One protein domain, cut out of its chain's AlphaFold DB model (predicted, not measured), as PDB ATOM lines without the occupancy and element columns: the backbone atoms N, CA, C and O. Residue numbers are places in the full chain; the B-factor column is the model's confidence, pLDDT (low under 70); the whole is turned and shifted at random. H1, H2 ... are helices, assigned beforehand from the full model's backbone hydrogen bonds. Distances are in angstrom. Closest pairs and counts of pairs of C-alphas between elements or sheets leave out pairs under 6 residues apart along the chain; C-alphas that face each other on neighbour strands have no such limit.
ATOM      1  N   LEU A   2      48.165 114.021  22.738       69.25
ATOM      2  CA  LEU A   2      48.003 112.847  23.630       69.25
ATOM      3  C   LEU A   2      47.162 111.702  23.024       69.25
ATOM      4  O   LEU A   2      47.618 110.565  22.989       69.25
ATOM      5  N   LYS A   3      45.995 112.015  22.438       75.38
ATOM      6  CA  LYS A   3      45.149 111.023  21.739       75.38
ATOM      7  C   LYS A   3      45.813 110.384  20.509       75.38
ATOM      8  O   LYS A   3      45.430 109.288  20.126       75.38
ATOM      9  N   GLN A   4      46.762 111.073  19.871       78.75
ATOM     10  CA  GLN A   4      47.526 110.531  18.737       78.75
ATOM     11  C   GLN A   4      48.559 109.522  19.233       78.75
ATOM     12  O   GLN A   4      48.603 108.418  18.711       78.75
ATOM     13  N   ILE A   5      49.282 109.859  20.304       78.44
ATOM     14  CA  ILE A   5      50.249 108.963  20.947       78.44
ATOM     15  C   ILE A   5      49.558 107.694  21.460       78.44
ATOM     16  O   ILE A   5      50.056 106.595  21.256       78.44
ATOM     17  N   GLU A   6      48.380 107.814  22.079       77.88
ATOM     18  CA  GLU A   6      47.608 106.638  22.507       77.88
ATOM     19  C   GLU A   6      47.156 105.770  21.330       77.88
ATOM     20  O   GLU A   6      47.099 104.548  21.455       77.88
ATOM     21  N   LYS A   7      46.853 106.382  20.181       86.31
ATOM     22  CA  LYS A   7      46.483 105.651  18.969       86.31
ATOM     23  C   LYS A   7      47.693 104.929  18.369       86.31
ATOM     24  O   LYS A   7      47.575 103.742  18.093       86.31
ATOM     25  N   GLU A   8      48.845 105.595  18.283       82.88
ATOM     26  CA  GLU A   8      50.115 104.991  17.854       82.88
ATOM     27  C   GLU A   8      50.527 103.828  18.758       82.88
ATOM     28  O   GLU A   8      50.840 102.755  18.259       82.88
ATOM     29  N   ASP A  34      67.620  70.851   7.218       80.75
ATOM     30  CA  ASP A  34      68.544  71.862   7.776       80.75
ATOM     31  C   ASP A  34      68.418  73.258   7.147       80.75
ATOM     32  O   ASP A  34      68.525  74.276   7.834       80.75
ATOM     33  N   MET A  35      68.175  73.338   5.835       81.06
ATOM     34  CA  MET A  35      68.059  74.628   5.145       81.06
ATOM     35  C   MET A  35      66.773  75.375   5.531       81.06
ATOM     36  O   MET A  35      66.783  76.599   5.657       81.06
ATOM     37  N   GLU A  36      65.671  74.653   5.737       83.12
ATOM     38  CA  GLU A  36      64.416  75.232   6.230       83.12
ATOM     39  C   GLU A  36      64.517  75.610   7.707       83.12
ATOM     40  O   GLU A  36      63.992  76.651   8.096       83.12
ATOM     41  N   LEU A  37      65.246  74.820   8.503       84.38
ATOM     42  CA  LEU A  37      65.520  75.130   9.904       84.38
ATOM     43  C   LEU A  37      66.255  76.471  10.033       84.38
ATOM     44  O   LEU A  37      65.776  77.361  10.730       84.38
ATOM     45  N   ARG A  38      67.341  76.665   9.273       85.06
ATOM     46  CA  ARG A  38      68.098  77.928   9.276       85.06
ATOM     47  C   ARG A  38      67.258  79.123   8.838       85.06
ATOM     48  O   ARG A  38      67.309  80.166   9.477       85.06
ATOM     49  N   LYS A  39      66.459  78.977   7.776       86.00
ATOM     50  CA  LYS A  39      65.553  80.048   7.322       86.00
ATOM     51  C   LYS A  39      64.510  80.399   8.380       86.00
ATOM     52  O   LYS A  39      64.195  81.568   8.563       86.00
ATOM     53  N   LYS A  40      63.985  79.395   9.082       84.19
ATOM     54  CA  LYS A  40      63.041  79.588  10.183       84.19
ATOM     55  C   LYS A  40      63.700  80.273  11.376       84.19
ATOM     56  O   LYS A  40      63.098  81.177  11.939       84.19
ATOM     57  N   GLU A  41      64.910  79.873  11.756       86.00
ATOM     58  CA  GLU A  41      65.668  80.533  12.825       86.00
ATOM     59  C   GLU A  41      65.966  81.995  12.482       86.00
ATOM     60  O   GLU A  41      65.732  82.873  13.307       86.00
ATOM     61  N   GLU A  42      66.379  82.278  11.246       89.00
ATOM     62  CA  GLU A  42      66.631  83.643  10.779       89.00
ATOM     63  C   GLU A  42      65.344  84.484  10.747       89.00
ATOM     64  O   GLU A  42      65.338  85.637  11.178       89.00
ATOM     65  N   ALA A  43      64.221  83.901  10.315       87.94
ATOM     66  CA  ALA A  43      62.918  84.562  10.365       87.94
ATOM     67  C   ALA A  43      62.469  84.850  11.809       87.94
ATOM     68  O   ALA A  43      61.945  85.928  12.087       87.94
ATOM     69  N   LEU A  44      62.696  83.919  12.742       88.19
ATOM     70  CA  LEU A  44      62.404  84.121  14.162       88.19
ATOM     71  C   LEU A  44      63.273  85.233  14.764       88.19
ATOM     72  O   LEU A  44      62.734  86.089  15.461       88.19
ATOM     73  N   ASP A  45      64.570  85.268  14.446       90.94
ATOM     74  CA  ASP A  45      65.492  86.326  14.880       90.94
ATOM     75  C   ASP A  45      65.063  87.707  14.357       90.94
ATOM     76  O   ASP A  45      65.036  88.689  15.103       90.94
ATOM     77  N   GLN A  46      64.633  87.791  13.093       91.19
ATOM     78  CA  GLN A  46      64.092  89.036  12.547       91.19
ATOM     79  C   GLN A  46      62.808  89.479  13.253       91.19
ATOM     80  O   GLN A  46      62.625  90.678  13.488       91.19
ATOM     81  N   ILE A  47      61.919  88.545  13.599       88.62
ATOM     82  CA  ILE A  47      60.706  88.862  14.358       88.62
ATOM     83  C   ILE A  47      61.068  89.363  15.762       88.62
ATOM     84  O   ILE A  47      60.507  90.367  16.199       88.62
ATOM     85  N   ASP A  48      62.029  88.736  16.446       88.94
ATOM     86  CA  ASP A  48      62.497  89.193  17.762       88.94
ATOM     87  C   ASP A  48      63.091  90.612  17.699       88.94
ATOM     88  O   ASP A  48      62.693  91.477  18.483       88.94
ATOM     89  N   LYS A  49      63.921  90.917  16.693       92.50
ATOM     90  CA  LYS A  49      64.453  92.277  16.470       92.50
ATOM     91  C   LYS A  49      63.359  93.316  16.219       92.50
ATOM     92  O   LYS A  49      63.433  94.441  16.726       92.50
ATOM     93  N   LYS A  50      62.323  92.962  15.450       88.62
ATOM     94  CA  LYS A  50      61.162  93.843  15.230       88.62
ATOM     95  C   LYS A  50      60.389  94.080  16.527       88.62
ATOM     96  O   LYS A  50      60.047  95.222  16.818       88.62
ATOM     97  N   ILE A  51      60.173  93.040  17.335       87.81
ATOM     98  CA  ILE A  51      59.516  93.156  18.645       87.81
ATOM     99  C   ILE A  51      60.320  94.072  19.584       87.81
ATOM    100  O   ILE A  51      59.729  94.914  20.263       87.81
ATOM    101  N   GLU A  52      61.650  93.960  19.623       90.50
ATOM    102  CA  GLU A  52      62.507  94.866  20.406       90.50
ATOM    103  C   GLU A  52      62.407  96.321  19.935       90.50
ATOM    104  O   GLU A  52      62.298  97.243  20.752       90.50
ATOM    105  N   THR A  53      62.386  96.530  18.619       91.06
ATOM    106  CA  THR A  53      62.244  97.865  18.023       91.06
ATOM    107  C   THR A  53      60.905  98.491  18.417       91.06
ATOM    108  O   THR A  53      60.876  99.613  18.923       91.06
ATOM    109  N   ILE A  54      59.805  97.742  18.282       86.06
ATOM    110  CA  ILE A  54      58.462  98.197  18.664       86.06
ATOM    111  C   ILE A  54      58.391  98.499  20.165       86.06
ATOM    112  O   ILE A  54      57.855  99.531  20.558       86.06
ATOM    113  N   ASN A  55      58.971  97.655  21.025       86.75
ATOM    114  CA  ASN A  55      59.005  97.918  22.468       86.75
ATOM    115  C   ASN A  55      59.774  99.200  22.812       86.75
ATOM    116  O   ASN A  55      59.370  99.945  23.708       86.75
ATOM    117  N   THR A  56      60.868  99.471  22.100       89.88
ATOM    118  CA  THR A  56      61.647 100.702  22.268       89.88
ATOM    119  C   THR A  56      60.827 101.918  21.840       89.88
ATOM    120  O   THR A  56      60.711 102.871  22.611       89.88
ATOM    121  N   GLN A  57      60.157 101.847  20.686       87.06
ATOM    122  CA  GLN A  57      59.256 102.898  20.204       87.06
ATOM    123  C   GLN A  57      58.094 103.156  21.171       87.06
ATOM    124  O   GLN A  57      57.804 104.310  21.486       87.06
ATOM    125  N   VAL A  58      57.464 102.106  21.707       84.88
ATOM    126  CA  VAL A  58      56.409 102.237  22.725       84.88
ATOM    127  C   VAL A  58      56.952 102.923  23.978       84.88
ATOM    128  O   VAL A  58      56.333 103.871  24.456       84.88
ATOM    129  N   ARG A  59      58.130 102.529  24.480       86.88
ATOM    130  CA  ARG A  59      58.762 103.188  25.639       86.88
ATOM    131  C   ARG A  59      59.044 104.667  25.387       86.88
ATOM    132  O   ARG A  59      58.820 105.483  26.281       86.88
ATOM    133  N   GLU A  60      59.527 105.024  24.200       86.94
ATOM    134  CA  GLU A  60      59.759 106.421  23.826       86.94
ATOM    135  C   GLU A  60      58.453 107.214  23.727       86.94
ATOM    136  O   GLU A  60      58.371 108.331  24.239       86.94
ATOM    137  N   LEU A  61      57.408 106.633  23.135       83.06
ATOM    138  CA  LEU A  61      56.077 107.236  23.060       83.06
ATOM    139  C   LEU A  61      55.452 107.410  24.449       83.06
ATOM    140  O   LEU A  61      54.877 108.459  24.738       83.06
ATOM    141  N   GLU A  62      55.616 106.442  25.350       81.25
ATOM    142  CA  GLU A  62      55.188 106.553  26.745       81.25
ATOM    143  C   GLU A  62      55.998 107.589  27.532       81.25
ATOM    144  O   GLU A  62      55.457 108.269  28.411       81.25
ATOM    145  N   LYS A  63      57.293 107.740  27.232       85.06
ATOM    146  CA  LYS A  63      58.129 108.794  27.811       85.06
ATOM    147  C   LYS A  63      57.663 110.169  27.332       85.06
ATOM    148  O   LYS A  63      57.356 111.008  28.173       85.06
ATOM    149  N   LYS A  64      57.455 110.351  26.022       81.62
ATOM    150  CA  LYS A  64      56.860 111.570  25.444       81.62
ATOM    151  C   LYS A  64      55.478 111.865  26.028       81.62
ATOM    152  O   LYS A  64      55.176 113.015  26.334       81.62
ATOM    153  N   ARG A  65      54.641 110.842  26.239       76.75
ATOM    154  CA  ARG A  65      53.335 110.977  26.906       76.75
ATOM    155  C   ARG A  65      53.492 111.528  28.326       76.75
ATOM    156  O   ARG A  65      52.758 112.442  28.695       76.75
ATOM    157  N   ARG A  66      54.440 110.995  29.107       74.94
ATOM    158  CA  ARG A  66      54.744 111.469  30.467       74.94
ATOM    159  C   ARG A  66      55.287 112.892  30.477       74.94
ATOM    160  O   ARG A  66      54.813 113.689  31.276       74.94
ATOM    161  N   GLU A  67      56.209 113.228  29.582       77.62
ATOM    162  CA  GLU A  67      56.766 114.582  29.468       77.62
ATOM    163  C   GLU A  67      55.679 115.607  29.121       77.62
ATOM    164  O   GLU A  67      55.542 116.610  29.817       77.62
ATOM    165  N   LEU A  68      54.807 115.295  28.155       72.38
ATOM    166  CA  LEU A  68      53.659 116.138  27.805       72.38
ATOM    167  C   LEU A  68      52.658 116.293  28.961       72.38
ATOM    168  O   LEU A  68      52.098 117.374  29.141       72.38
ATOM    169  N   MET A  69      52.428 115.243  29.762       63.41
ATOM    170  CA  MET A  69      51.608 115.356  30.975       63.41
ATOM    171  C   MET A  69      52.294 116.201  32.058       63.41
ATOM    172  O   MET A  69      51.640 117.033  32.679       63.41
ATOM    173  N   SER A  70      53.602 116.043  32.276       61.44
ATOM    174  CA  SER A  70      54.358 116.841  33.251       61.44
ATOM    175  C   SER A  70      54.471 118.317  32.855       61.44
ATOM    176  O   SER A  70      54.401 119.182  33.727       61.44
TER     177      SER A  70
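What this domain is: This is residues 2 to 8 and 34 to 70 of the 83 residues of an uncharacterized protein of Deltaproteobacteria bacterium (UniProt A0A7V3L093). One long, unbent helix, H2, makes the whole length of a thin rod, and a short helix, H1, packs side by side with it near its last residues, pointing the other way. Residues 34 to 56 of H2 stick out beyond H1 as a long free arm. The printed part has 44 residues with two named helices, in the order H1, H2, and no named strand; the class is all helix. It is extended, with a radius of gyration of the C-alphas of 16.3 A, and its C-alphas span 53 by 15 by 5 A.

How they stand to each other: H2, residues 34 to 70, touches H1, residues 2 to 8, with 5 pairs of C-alphas within 8 A. The closest C-alphas of the two helices are those of Leu 61 and Ile 5, 6.4 A apart. H2 touches H1 with residues 61 to 68 alone. The lines of the two helices stand at a shallow tilt of 3 degrees, and they run opposite ways. Their centres are 18.7 A apart. Residues 34 to 56, which belong to H2, stand free. In both H1 and H2 every pair of O i and N i+4 is within hydrogen-bond range.

Where its parts are: H2 measures 53.6 A from its first to its last C-alpha, from Asp 34 at (68.544, 71.862, 7.776) to Ser 70 at (54.358, 116.841, 33.251). H1 has 7 residues and measures 10.0 A, beginning with C-alpha 2 at (48.003, 112.847, 23.630).

The domain as a whole: The two C-alphas farthest apart are those of Asp 34 and Ser 70, 53.6 A. Residues 9 to 33 are not printed, and the link from H1 to H2 runs across this cut, with C-alphas 8 and 34 standing 39.2 A apart. The mean pLDDT of the printed part is 83.2; residue 2 and residues 69 to 70 are under 70.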